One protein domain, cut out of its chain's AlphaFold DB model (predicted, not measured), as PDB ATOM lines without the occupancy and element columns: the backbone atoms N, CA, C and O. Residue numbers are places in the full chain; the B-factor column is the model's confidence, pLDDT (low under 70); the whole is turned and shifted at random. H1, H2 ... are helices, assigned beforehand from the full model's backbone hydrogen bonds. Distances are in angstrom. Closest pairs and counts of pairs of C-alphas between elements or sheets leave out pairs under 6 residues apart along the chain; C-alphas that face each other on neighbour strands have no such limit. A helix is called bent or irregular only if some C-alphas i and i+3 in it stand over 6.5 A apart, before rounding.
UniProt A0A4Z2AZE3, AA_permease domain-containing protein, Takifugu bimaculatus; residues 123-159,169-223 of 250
ATOM      1  N   GLU A 123     -31.814   2.538  -2.244       93.62
ATOM      2  CA  GLU A 123     -32.748   1.768  -3.080       93.62
ATOM      3  C   GLU A 123     -32.612   0.248  -2.865       93.62
ATOM      4  O   GLU A 123     -33.594  -0.457  -2.600       93.62
ATOM      5  N   PHE A 124     -31.376  -0.256  -2.865       88.31
ATOM      6  CA  PHE A 124     -31.078  -1.658  -2.581       88.31
ATOM      7  C   PHE A 124     -31.164  -1.960  -1.081       88.31
ATOM      8  O   PHE A 124     -31.696  -2.994  -0.682       88.31
ATOM      9  N   GLY A 125     -30.717  -1.039  -0.224       89.94
ATOM     10  CA  GLY A 125     -30.819  -1.185   1.227       89.94
ATOM     11  C   GLY A 125     -32.261  -1.291   1.721       89.94
ATOM     12  O   GLY A 125     -32.568  -2.171   2.524       89.94
ATOM     13  N   GLY A 126     -33.154  -0.432   1.216       90.50
ATOM     14  CA  GLY A 126     -34.567  -0.418   1.597       90.50
ATOM     15  C   GLY A 126     -35.314  -1.683   1.172       90.50
ATOM     16  O   GLY A 126     -36.033  -2.274   1.977       90.50
ATOM     17  N   SER A 127     -35.099  -2.143  -0.065       93.88
ATOM     18  CA  SER A 127     -35.740  -3.355  -0.593       93.88
ATOM     19  C   SER A 127     -35.276  -4.626   0.128       93.88
ATOM     20  O   SER A 127     -36.112  -5.408   0.592       93.88
ATOM     21  N   ILE A 128     -33.962  -4.803   0.308       91.88
ATOM     22  CA  ILE A 128     -33.393  -5.933   1.063       91.88
ATOM     23  C   ILE A 128     -33.834  -5.874   2.532       91.88
ATOM     24  O   ILE A 128     -34.195  -6.899   3.112       91.88
ATOM     25  N   GLY A 129     -33.858  -4.679   3.129       91.00
ATOM     26  CA  GLY A 129     -34.312  -4.464   4.502       91.00
ATOM     27  C   GLY A 129     -35.768  -4.876   4.724       91.00
ATOM     28  O   GLY A 129     -36.066  -5.561   5.703       91.00
ATOM     29  N   LEU A 130     -36.666  -4.530   3.795       92.75
ATOM     30  CA  LEU A 130     -38.075  -4.926   3.861       92.75
ATOM     31  C   LEU A 130     -38.249  -6.444   3.715       92.75
ATOM     32  O   LEU A 130     -38.995  -7.053   4.483       92.75
ATOM     33  N   MET A 131     -37.524  -7.067   2.780       93.31
ATOM     34  CA  MET A 131     -37.508  -8.527   2.617       93.31
ATOM     35  C   MET A 131     -37.028  -9.231   3.893       93.31
ATOM     36  O   MET A 131     -37.660 -10.181   4.355       93.31
ATOM     37  N   PHE A 132     -35.956  -8.729   4.514       89.25
ATOM     38  CA  PHE A 132     -35.431  -9.280   5.764       89.25
ATOM     39  C   PHE A 132     -36.406  -9.109   6.934       89.25
ATOM     40  O   PHE A 132     -36.563 -10.026   7.741       89.25
ATOM     41  N   PHE A 133     -37.093  -7.968   7.018       92.06
ATOM     42  CA  PHE A 133     -38.130  -7.742   8.023       92.06
ATOM     43  C   PHE A 133     -39.268  -8.761   7.891       92.06
ATOM     44  O   PHE A 133     -39.595  -9.435   8.867       92.06
ATOM     45  N   LEU A 134     -39.817  -8.939   6.684       94.12
ATOM     46  CA  LEU A 134     -40.875  -9.922   6.430       94.12
ATOM     47  C   LEU A 134     -40.414 -11.351   6.737       94.12
ATOM     48  O   LEU A 134     -41.132 -12.099   7.400       94.12
ATOM     49  N   ALA A 135     -39.189 -11.711   6.345       90.81
ATOM     50  CA  ALA A 135     -38.610 -13.010   6.675       90.81
ATOM     51  C   ALA A 135     -38.533 -13.238   8.194       90.81
ATOM     52  O   ALA A 135     -38.851 -14.326   8.674       90.81
ATOM     53  N   LYS A 136     -38.165 -12.212   8.974       90.56
ATOM     54  CA  LYS A 136     -38.141 -12.295  10.442       90.56
ATOM     55  C   LYS A 136     -39.534 -12.408  11.059       90.56
ATOM     56  O   LYS A 136     -39.677 -13.115  12.055       90.56
ATOM     57  N   VAL A 137     -40.553 -11.783  10.468       92.75
ATOM     58  CA  VAL A 137     -41.955 -11.956  10.889       92.75
ATOM     59  C   VAL A 137     -42.409 -13.402  10.666       92.75
ATOM     60  O   VAL A 137     -42.922 -14.024  11.595       92.75
ATOM     61  N   CYS A 138     -42.150 -13.972   9.484       91.31
ATOM     62  CA  CYS A 138     -42.474 -15.372   9.193       91.31
ATOM     63  C   CYS A 138     -41.721 -16.344  10.115       91.31
ATOM     64  O   CYS A 138     -42.330 -17.260  10.664       91.31
ATOM     65  N   ALA A 139     -40.427 -16.101  10.359       90.12
ATOM     66  CA  ALA A 139     -39.619 -16.916  11.268       90.12
ATOM     67  C   ALA A 139     -40.169 -16.916  12.705       90.12
ATOM     68  O   ALA A 139     -40.184 -17.953  13.362       90.12
ATOM     69  N   CYS A 140     -40.668 -15.773  13.193       90.44
ATOM     70  CA  CYS A 140     -41.338 -15.698  14.494       90.44
ATOM     71  C   CYS A 140     -42.583 -16.602  14.543       90.44
ATOM     72  O   CYS A 140     -42.778 -17.330  15.515       90.44
ATOM     73  N   GLY A 141     -43.388 -16.602  13.475       91.06
ATOM     74  CA  GLY A 141     -44.551 -17.483  13.350       91.06
ATOM     75  C   GLY A 141     -44.169 -18.962  13.405       91.06
ATOM     76  O   GLY A 141     -44.745 -19.720  14.183       91.06
ATOM     77  N   GLU A 142     -43.145 -19.357  12.649       90.44
ATOM     78  CA  GLU A 142     -42.604 -20.717  12.662       90.44
ATOM     79  C   GLU A 142     -42.112 -21.142  14.057       90.44
ATOM     80  O   GLU A 142     -42.459 -22.225  14.531       90.44
ATOM     81  N   TYR A 143     -41.381 -20.285  14.776       89.81
ATOM     82  CA  TYR A 143     -40.929 -20.604  16.136       89.81
ATOM     83  C   TYR A 143     -42.087 -20.841  17.114       89.81
ATOM     84  O   TYR A 143     -42.026 -21.769  17.922       89.81
ATOM     85  N   VAL A 144     -43.151 -20.035  17.037       91.81
ATOM     86  CA  VAL A 144     -44.335 -20.198  17.897       91.81
ATOM     87  C   VAL A 144     -45.117 -21.461  17.532       91.81
ATOM     88  O   VAL A 144     -45.558 -22.179  18.429       91.81
ATOM     89  N   LEU A 145     -45.267 -21.762  16.240       90.31
ATOM     90  CA  LEU A 145     -45.936 -22.982  15.781       90.31
ATOM     91  C   LEU A 145     -45.192 -24.238  16.247       90.31
ATOM     92  O   LEU A 145     -45.817 -25.125  16.821       90.31
ATOM     93  N   GLY A 146     -43.866 -24.274  16.093       89.69
ATOM     94  CA  GLY A 146     -43.051 -25.397  16.563       89.69
ATOM     95  C   GLY A 146     -43.090 -25.579  18.084       89.69
ATOM     96  O   GLY A 146     -43.084 -26.707  18.572       89.69
ATOM     97  N   LEU A 147     -43.186 -24.486  18.852       89.06
ATOM     98  CA  LEU A 147     -43.367 -24.558  20.305       89.06
ATOM     99  C   LEU A 147     -44.733 -25.149  20.684       89.06
ATOM    100  O   LEU A 147     -44.805 -25.995  21.571       89.06
ATOM    101  N   VAL A 148     -45.813 -24.720  20.024       90.44
ATOM    102  CA  VAL A 148     -47.160 -25.255  20.284       90.44
ATOM    103  C   VAL A 148     -47.257 -26.724  19.899       90.44
ATOM    104  O   VAL A 148     -47.826 -27.498  20.662       90.44
ATOM    105  N   GLU A 149     -46.671 -27.121  18.770       87.81
ATOM    106  CA  GLU A 149     -46.603 -28.524  18.354       87.81
ATOM    107  C   GLU A 149     -45.901 -29.379  19.415       87.81
ATOM    108  O   GLU A 149     -46.464 -30.372  19.862       87.81
ATOM    109  N   ALA A 150     -44.744 -28.938  19.921       86.62
ATOM    110  CA  ALA A 150     -44.033 -29.644  20.987       86.62
ATOM    111  C   ALA A 150     -44.834 -29.727  22.305       86.62
ATOM    112  O   ALA A 150     -44.784 -30.740  22.999       86.62
ATOM    113  N   ILE A 151     -45.590 -28.684  22.665       86.31
ATOM    114  CA  ILE A 151     -46.463 -28.704  23.854       86.31
ATOM    115  C   ILE A 151     -47.620 -29.689  23.659       86.31
ATOM    116  O   ILE A 151     -47.947 -30.442  24.576       86.31
ATOM    117  N   LEU A 152     -48.248 -29.688  22.482       85.19
ATOM    118  CA  LEU A 152     -49.368 -30.575  22.172       85.19
ATOM    119  C   LEU A 152     -48.937 -32.035  22.016       85.19
ATOM    120  O   LEU A 152     -49.734 -32.907  22.335       85.19
ATOM    121  N   ASP A 153     -47.705 -32.302  21.590       80.94
ATOM    122  CA  ASP A 153     -47.139 -33.655  21.547       80.94
ATOM    123  C   ASP A 153     -46.963 -34.238  22.964       80.94
ATOM    124  O   ASP A 153     -47.245 -35.408  23.213       80.94
ATOM    125  N   VAL A 154     -46.581 -33.402  23.938       80.25
ATOM    126  CA  VAL A 154     -46.368 -33.834  25.333       80.25
ATOM    127  C   VAL A 154     -47.664 -33.878  26.153       80.25
ATOM    128  O   VAL A 154     -47.866 -34.804  26.940       80.25
ATOM    129  N   PHE A 155     -48.537 -32.875  26.014       77.31
ATOM    130  CA  PHE A 155     -49.718 -32.682  26.874       77.31
ATOM    131  C   PHE A 155     -51.063 -32.915  26.166       77.31
ATOM    132  O   PHE A 155     -52.126 -32.788  26.786       77.31
ATOM    133  N   GLY A 156     -51.040 -33.216  24.867       70.94
ATOM    134  CA  GLY A 156     -52.231 -33.435  24.058       70.94
ATOM    135  C   GLY A 156     -52.946 -34.736  24.393       70.94
ATOM    136  O   GLY A 156     -52.346 -35.771  24.693       70.94
ATOM    137  N   SER A 157     -54.271 -34.668  24.355       61.03
ATOM    138  CA  SER A 157     -55.139 -35.793  24.688       61.03
ATOM    139  C   SER A 157     -55.416 -36.651  23.453       61.03
ATOM    140  O   SER A 157     -56.497 -36.557  22.883       61.03
ATOM    141  N   ASP A 158     -54.462 -37.488  23.039       58.09
ATOM    142  CA  ASP A 158     -54.735 -38.502  22.012       58.09
ATOM    143  C   ASP A 158     -55.413 -39.743  22.625       58.09
ATOM    144  O   ASP A 158     -54.980 -40.221  23.680       58.09
ATOM    145  N   PRO A 159     -56.457 -40.306  21.993       55.66
ATOM    146  CA  PRO A 159     -57.144 -41.494  22.499       55.66
ATOM    147  C   PRO A 159     -56.355 -42.814  22.350       55.66
ATOM    148  O   PRO A 159     -56.766 -43.805  22.947       55.66
ATOM    149  N   VAL A 169     -54.730 -32.858  29.603       63.56
ATOM    150  CA  VAL A 169     -55.709 -31.805  29.933       63.56
ATOM    151  C   VAL A 169     -56.042 -30.934  28.717       63.56
ATOM    152  O   VAL A 169     -57.097 -30.303  28.697       63.56
ATOM    153  N   LEU A 170     -55.189 -30.901  27.683       69.12
ATOM    154  CA  LEU A 170     -55.394 -29.991  26.556       69.12
ATOM    155  C   LEU A 170     -56.225 -30.639  25.432       69.12
ATOM    156  O   LEU A 170     -55.827 -31.687  24.908       69.12
ATOM    157  N   PRO A 171     -57.355 -30.017  25.030       75.75
ATOM    158  CA  PRO A 171     -58.099 -30.421  23.847       75.75
ATOM    159  C   PRO A 171     -57.286 -30.114  22.588       75.75
ATOM    160  O   PRO A 171     -56.731 -29.018  22.437       75.75
ATOM    161  N   GLN A 172     -57.233 -31.087  21.681       72.50
ATOM    162  CA  GLN A 172     -56.596 -30.946  20.379       72.50
ATOM    163  C   GLN A 172     -57.632 -30.595  19.305       72.50
ATOM    164  O   GLN A 172     -58.747 -31.112  19.277       72.50
ATOM    165  N   GLY A 173     -57.252 -29.690  18.409       81.50
ATOM    166  CA  GLY A 173     -58.045 -29.285  17.254       81.50
ATOM    167  C   GLY A 173     -57.426 -28.065  16.583       81.50
ATOM    168  O   GLY A 173     -56.725 -27.294  17.232       81.50
ATOM    169  N   TYR A 174     -57.709 -27.861  15.294       85.12
ATOM    170  CA  TYR A 174     -57.119 -26.765  14.512       85.12
ATOM    171  C   TYR A 174     -57.309 -25.390  15.177       85.12
ATOM    172  O   TYR A 174     -56.350 -24.646  15.368       85.12
ATOM    173  N   TRP A 175     -58.537 -25.087  15.613       89.44
ATOM    174  CA  TRP A 175     -58.858 -23.827  16.288       89.44
ATOM    175  C   TRP A 175     -58.159 -23.669  17.643       89.44
ATOM    176  O   TRP A 175     -57.783 -22.556  18.003       89.44
ATOM    177  N   TYR A 176     -57.933 -24.769  18.368       86.38
ATOM    178  CA  TYR A 176     -57.198 -24.749  19.632       86.38
ATOM    179  C   TYR A 176     -55.707 -24.500  19.405       86.38
ATOM    180  O   TYR A 176     -55.129 -23.660  20.088       86.38
ATOM    181  N   THR A 177     -55.100 -25.133  18.398       88.38
ATOM    182  CA  THR A 177     -53.703 -24.874  18.015       88.38
ATOM    183  C   THR A 177     -53.494 -23.404  17.659       88.38
ATOM    184  O   THR A 177     -52.588 -22.766  18.192       88.38
ATOM    185  N   VAL A 178     -54.378 -22.830  16.833       90.81
ATOM    186  CA  VAL A 178     -54.328 -21.403  16.470       90.81
ATOM    187  C   VAL A 178     -54.489 -20.505  17.701       90.81
ATOM    188  O   VAL A 178     -53.775 -19.507  17.833       90.81
ATOM    189  N   LEU A 179     -55.388 -20.858  18.625       91.75
ATOM    190  CA  LEU A 179     -55.596 -20.118  19.867       91.75
ATOM    191  C   LEU A 179     -54.348 -20.147  20.761       91.75
ATOM    192  O   LEU A 179     -53.894 -19.086  21.187       91.75
ATOM    193  N   TYR A 180     -53.739 -21.315  20.989       92.25
ATOM    194  CA  TYR A 180     -52.510 -21.429  21.784       92.25
ATOM    195  C   TYR A 180     -51.346 -20.655  21.156       92.25
ATOM    196  O   TYR A 180     -50.658 -19.913  21.860       92.25
ATOM    197  N   SER A 181     -51.163 -20.750  19.834       92.81
ATOM    198  CA  SER A 181     -50.140 -19.974  19.122       92.81
ATOM    199  C   SER A 181     -50.377 -18.471  19.262       92.81
ATOM    200  O   SER A 181     -49.440 -17.725  19.538       92.81
ATOM    201  N   SER A 182     -51.629 -18.022  19.145       93.69
ATOM    202  CA  SER A 182     -51.985 -16.606  19.295       93.69
ATOM    203  C   SER A 182     -51.717 -16.100  20.714       93.69
ATOM    204  O   SER A 182     -51.140 -15.028  20.881       93.69
ATOM    205  N   VAL A 183     -52.066 -16.882  21.743       94.50
ATOM    206  CA  VAL A 183     -51.819 -16.533  23.153       94.50
ATOM    207  C   VAL A 183     -50.321 -16.422  23.444       94.50
ATOM    208  O   VAL A 183     -49.887 -15.438  24.043       94.50
ATOM    209  N   ILE A 184     -49.514 -17.385  22.986       93.50
ATOM    210  CA  ILE A 184     -48.054 -17.358  23.164       93.50
ATOM    211  C   ILE A 184     -47.431 -16.167  22.427       93.50
ATOM    212  O   ILE A 184     -46.555 -15.495  22.973       93.50
ATOM    213  N   LEU A 185     -47.897 -15.867  21.212       93.19
ATOM    214  CA  LEU A 185     -47.407 -14.733  20.431       93.19
ATOM    215  C   LEU A 185     -47.743 -13.396  21.105       93.19
ATOM    216  O   LEU A 185     -46.876 -12.528  21.196       93.19
ATOM    217  N   VAL A 186     -48.958 -13.245  21.640       93.56
ATOM    218  CA  VAL A 186     -49.358 -12.061  22.418       93.56
ATOM    219  C   VAL A 186     -48.535 -11.942  23.700       93.56
ATOM    220  O   VAL A 186     -48.090 -10.846  24.036       93.56
ATOM    221  N   LEU A 187     -48.258 -13.047  24.397       91.19
ATOM    222  CA  LEU A 187     -47.392 -13.034  25.576       91.19
ATOM    223  C   LEU A 187     -45.961 -12.594  25.224       91.19
ATOM    224  O   LEU A 187     -45.392 -11.744  25.908       91.19
ATOM    225  N   CYS A 188     -45.404 -13.105  24.124       88.94
ATOM    226  CA  CYS A 188     -44.105 -12.676  23.604       88.94
ATOM    227  C   CYS A 188     -44.098 -11.177  23.255       88.94
ATOM    228  O   CYS A 188     -43.166 -10.455  23.616       88.94
ATOM    229  N   LEU A 189     -45.173 -10.689  22.626       90.12
ATOM    230  CA  LEU A 189     -45.364  -9.271  22.327       90.12
ATOM    231  C   LEU A 189     -45.379  -8.421  23.604       90.12
ATOM    232  O   LEU A 189     -44.662  -7.425  23.670       90.12
ATOM    233  N   ILE A 190     -46.123  -8.825  24.638       89.88
ATOM    234  CA  ILE A 190     -46.169  -8.112  25.926       89.88
ATOM    235  C   ILE A 190     -44.766  -8.030  26.542       89.88
ATOM    236  O   ILE A 190     -44.344  -6.949  26.949       89.88
ATOM    237  N   VAL A 191     -44.005  -9.130  26.551       86.81
ATOM    238  CA  VAL A 191     -42.618  -9.141  27.060       86.81
ATOM    239  C   VAL A 191     -41.727  -8.167  26.283       86.81
ATOM    240  O   VAL A 191     -40.900  -7.479  26.885       86.81
ATOM    241  N   CYS A 192     -41.915  -8.063  24.966       84.75
ATOM    242  CA  CYS A 192     -41.176  -7.116  24.135       84.75
ATOM    243  C   CYS A 192     -41.573  -5.654  24.411       84.75
ATOM    244  O   CYS A 192     -40.711  -4.775  24.370       84.75
ATOM    245  N   LEU A 193     -42.844  -5.387  24.733       86.75
ATOM    246  CA  LEU A 193     -43.357  -4.044  25.034       86.75
ATOM    247  C   LEU A 193     -42.952  -3.527  26.424       86.75
ATOM    248  O   LEU A 193     -42.753  -2.325  26.583       86.75
ATOM    249  N   VAL A 194     -42.791  -4.405  27.422       86.94
ATOM    250  CA  VAL A 194     -42.399  -4.029  28.802       86.94
ATOM    251  C   VAL A 194     -41.003  -3.387  28.862       86.94
ATOM    252  O   VAL A 194     -40.717  -2.594  29.760       86.94
ATOM    253  N   GLY A 195     -40.137  -3.679  27.891       78.62
ATOM    254  CA  GLY A 195     -38.906  -2.930  27.660       78.62
ATOM    255  C   GLY A 195     -37.663  -3.797  27.489       78.62
ATOM    256  O   GLY A 195     -37.542  -4.905  28.020       78.62
ATOM    257  N   ALA A 196     -36.681  -3.236  26.780       73.31
ATOM    258  CA  ALA A 196     -35.454  -3.922  26.376       73.31
ATOM    259  C   ALA A 196     -34.622  -4.469  27.553       73.31
ATOM    260  O   ALA A 196     -33.911  -5.459  27.398       73.31
ATOM    261  N   HIS A 197     -34.724  -3.855  28.736       76.69
ATOM    262  CA  HIS A 197     -33.995  -4.297  29.927       76.69
ATOM    263  C   HIS A 197     -34.566  -5.585  30.546       76.69
ATOM    264  O   HIS A 197     -33.805  -6.422  31.027       76.69
ATOM    265  N   ILE A 198     -35.891  -5.770  30.535       79.88
ATOM    266  CA  ILE A 198     -36.502  -7.035  30.973       79.88
ATOM    267  C   ILE A 198     -36.278  -8.101  29.905       79.88
ATOM    268  O   ILE A 198     -35.871  -9.214  30.226       79.88
ATOM    269  N   TYR A 199     -36.437  -7.728  28.634       77.81
ATOM    270  CA  TYR A 199     -36.191  -8.625  27.513       77.81
ATOM    271  C   TYR A 199     -34.763  -9.192  27.514       77.81
ATOM    272  O   TYR A 199     -34.606 -10.404  27.401       77.81
ATOM    273  N   SER A 200     -33.724  -8.377  27.733       74.94
ATOM    274  CA  SER A 200     -32.334  -8.866  27.756       74.94
ATOM    275  C   SER A 200     -32.043  -9.829  28.914       74.94
ATOM    276  O   SER A 200     -31.265 -10.771  28.752       74.94
ATOM    277  N   ARG A 201     -32.692  -9.643  30.073       79.19
ATOM    278  CA  ARG A 201     -32.590 -10.570  31.214       79.19
ATOM    279  C   ARG A 201     -33.289 -11.895  30.926       79.19
ATOM    280  O   ARG A 201     -32.706 -12.950  31.166       79.19
ATOM    281  N   THR A 202     -34.499 -11.847  30.375       76.38
ATOM    282  CA  THR A 202     -35.247 -13.050  29.986       76.38
ATOM    283  C   THR A 202     -34.535 -13.802  28.860       76.38
ATOM    284  O   THR A 202     -34.396 -15.019  28.929       76.38
ATOM    285  N   ALA A 203     -33.999 -13.091  27.863       75.62
ATOM    286  CA  ALA A 203     -33.234 -13.672  26.763       75.62
ATOM    287  C   ALA A 203     -31.980 -14.408  27.253       75.62
ATOM    288  O   ALA A 203     -31.673 -15.489  26.757       75.62
ATOM    289  N   PHE A 204     -31.285 -13.877  28.266       77.69
ATOM    290  CA  PHE A 204     -30.152 -14.567  28.884       77.69
ATOM    291  C   PHE A 204     -30.568 -15.884  29.563       77.69
ATOM    292  O   PHE A 204     -29.883 -16.894  29.411       77.69
ATOM    293  N   ALA A 205     -31.711 -15.906  30.256       80.94
ATOM    294  CA  ALA A 205     -32.246 -17.134  30.844       80.94
ATOM    295  C   ALA A 205     -32.639 -18.168  29.771       80.94
ATOM    296  O   ALA A 205     -32.308 -19.347  29.901       80.94
ATOM    297  N   ILE A 206     -33.279 -17.722  28.685       79.50
ATOM    298  CA  ILE A 206     -33.632 -18.574  27.537       79.50
ATOM    299  C   ILE A 206     -32.368 -19.141  26.874       79.50
ATOM    300  O   ILE A 206     -32.324 -20.327  26.560       79.50
ATOM    301  N   LEU A 207     -31.317 -18.333  26.706       74.06
ATOM    302  CA  LEU A 207     -30.038 -18.781  26.148       74.06
ATOM    303  C   LEU A 207     -29.425 -19.902  26.991       74.06
ATOM    304  O   LEU A 207     -28.976 -20.911  26.441       74.06
ATOM    305  N   LEU A 208     -29.430 -19.749  28.318       80.06
ATOM    306  CA  LEU A 208     -28.922 -20.769  29.233       80.06
ATOM    307  C   LEU A 208     -29.737 -22.062  29.105       80.06
ATOM    308  O   LEU A 208     -29.155 -23.134  28.955       80.06
ATOM    309  N   LEU A 209     -31.068 -21.954  29.075       84.75
ATOM    310  CA  LEU A 209     -31.969 -23.089  28.882       84.75
ATOM    311  C   LEU A 209     -31.675 -23.832  27.573       84.75
ATOM    312  O   LEU A 209     -31.467 -25.042  27.602       84.75
ATOM    313  N   ILE A 210     -31.582 -23.121  26.445       80.81
ATOM    314  CA  ILE A 210     -31.287 -23.737  25.141       80.81
ATOM    315  C   ILE A 210     -29.917 -24.417  25.165       80.81
ATOM    316  O   ILE A 210     -29.772 -25.529  24.662       80.81
ATOM    317  N   THR A 211     -28.918 -23.789  25.787       78.25
ATOM    318  CA  THR A 211     -27.577 -24.376  25.915       78.25
ATOM    319  C   THR A 211     -27.626 -25.706  26.672       78.25
ATOM    320  O   THR A 211     -27.030 -26.687  26.232       78.25
ATOM    321  N   VAL A 212     -28.387 -25.777  27.769       85.44
ATOM    322  CA  VAL A 212     -28.592 -27.020  28.530       85.44
ATOM    323  C   VAL A 212     -29.338 -28.070  27.702       85.44
ATOM    324  O   VAL A 212     -28.926 -29.231  27.684       85.44
ATOM    325  N   SER A 213     -30.387 -27.684  26.970       82.50
ATOM    326  CA  SER A 213     -31.118 -28.596  26.081       82.50
ATOM    327  C   SER A 213     -30.224 -29.171  24.977       82.50
ATOM    328  O   SER A 213     -30.254 -30.377  24.735       82.50
ATOM    329  N   LEU A 214     -29.375 -28.348  24.354       79.06
ATOM    330  CA  LEU A 214     -28.418 -28.807  23.344       79.06
ATOM    331  C   LEU A 214     -27.402 -29.790  23.938       79.06
ATOM    332  O   LEU A 214     -27.152 -30.843  23.350       79.06
ATOM    333  N   LEU A 215     -26.861 -29.498  25.126       83.31
ATOM    334  CA  LEU A 215     -25.961 -30.418  25.830       83.31
ATOM    335  C   LEU A 215     -26.649 -31.750  26.162       83.31
ATOM    336  O   LEU A 215     -26.038 -32.806  26.009       83.31
ATOM    337  N   SER A 216     -27.926 -31.721  26.557       83.94
ATOM    338  CA  SER A 216     -28.708 -32.928  26.843       83.94
ATOM    339  C   SER A 216     -28.841 -33.842  25.620       83.94
ATOM    340  O   SER A 216     -28.691 -35.055  25.759       83.94
ATOM    341  N   ILE A 217     -29.029 -33.285  24.418       81.44
ATOM    342  CA  ILE A 217     -29.088 -34.066  23.171       81.44
ATOM    343  C   ILE A 217     -27.754 -34.782  22.910       81.44
ATOM    344  O   ILE A 217     -27.748 -35.979  22.617       81.44
ATOM    345  N   PHE A 218     -26.622 -34.087  23.068       82.38
ATOM    346  CA  PHE A 218     -25.297 -34.698  22.906       82.38
ATOM    347  C   PHE A 218     -25.049 -35.815  23.921       82.38
ATOM    348  O   PHE A 218     -24.592 -36.894  23.544       82.38
ATOM    349  N   VAL A 219     -25.396 -35.590  25.192       85.19
ATOM    350  CA  VAL A 219     -25.284 -36.616  26.238       85.19
ATOM    351  C   VAL A 219     -26.177 -37.814  25.915       85.19
ATOM    352  O   VAL A 219     -25.715 -38.950  25.988       85.19
ATOM    353  N   SER A 220     -27.421 -37.579  25.494       82.06
ATOM    354  CA  SER A 220     -28.363 -38.637  25.119       82.06
ATOM    355  C   SER A 220     -27.822 -39.496  23.970       82.06
ATOM    356  O   SER A 220     -27.832 -40.721  24.060       82.06
ATOM    357  N   SER A 221     -27.224 -38.885  22.943       77.38
ATOM    358  CA  SER A 221     -26.612 -39.627  21.831       77.38
ATOM    359  C   SER A 221     -25.429 -40.512  22.248       77.38
ATOM    360  O   SER A 221     -25.146 -41.493  21.561       77.38
ATOM    361  N   VAL A 222     -24.712 -40.167  23.321       81.25
ATOM    362  CA  VAL A 222     -23.550 -40.933  23.808       81.25
ATOM    363  C   VAL A 222     -23.968 -42.004  24.822       81.25
ATOM    364  O   VAL A 222     -23.370 -43.078  24.868       81.25
ATOM    365  N   VAL A 223     -24.996 -41.728  25.629       81.31
ATOM    366  CA  VAL A 223     -25.457 -42.605  26.718       81.31
ATOM    367  C   VAL A 223     -26.474 -43.647  26.241       81.31
ATOM    368  O   VAL A 223     -26.507 -44.755  26.783       81.31
TER     369      VAL A 223
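This is residues 123 to 159 and 169 to 223 of the 250 residues of the protein "AA_permease domain-containing protein" of Takifugu bimaculatus (UniProt A0A4Z2AZE3). The longest helix, H1, is crossed steeply by H2, and H3 turns back from the far end of H2 to make an open V with it, so that the three helices form a loose frame and not a bundle. Residues 123 to 139 of H1 and residues 203 to 223 of H3 stick out free, and H1 and H3 stay apart. The printed part has 92 residues with three named helices, in the order H1, H2, H3, and no named strand; the class is all helix. The whole is loose, with a radius of gyration of the C-alphas of 17.2 A, and the C-alphas span 55 by 38 by 28 A.

H1 is residues 123 to 155, 33 residues, and measures 48.7 A from its first to its last C-alpha; C-alpha 123 is at (-32.748, 1.768, -3.080) and C-alpha 155 at (-49.718, -32.682, 26.874). H2 is residues 174 to 194, 30.6 A long, beginning with C-alpha 174 at (-57.119, -26.765, 14.512). H3 is residues 196 to 223, 40.0 A long, and ends with C-alpha 223 at (-25.457, -42.605, 26.718). No helix is bent or irregular.

H1 touches H2 with residues 144 to 149 alone, and H2 touches H1 with residues 177 to 185 alone. Their closest C-alphas, those of Val 144 and Ser 181, are 5.9 A apart. The two helices run opposite ways at a steep tilt of 58 degrees. H2 and H3 only just touch, and only at the corner by their link, with 3 pairs of C-alphas within 8 A. H2 touches H3 with residues 191 to 192 alone, and H3 touches H2 with residues 198 to 199 alone; the closest C-alphas of the two helices are those of Cys 192 and Tyr 199, 6.2 A apart. H2 and H3 run opposite ways at a steep tilt of 52 degrees, with 21.3 A from centre to centre. H1 and H3 are apart. In H1 and H2 every O i to N i+4 pair is within hydrogen-bond range; in H3 it is 23 of 24.

The two C-alphas farthest apart are those of Glu 123 and Pro 159, at 55.9 A. Residues 160 to 168 are not printed, and C-alphas 159 and 169 stand 12.3 A apart across this cut, which lies in the link from H1 to H2. The link from H2 to H3 is tight, with 1 residue between them. Without the stretches that stand free, the body has 48 residues and spans 41 by 19 by 19 A. The mean pLDDT of the printed part is 84.4; residues 157 to 159 and 169 to 170, beside the cut, are under 70.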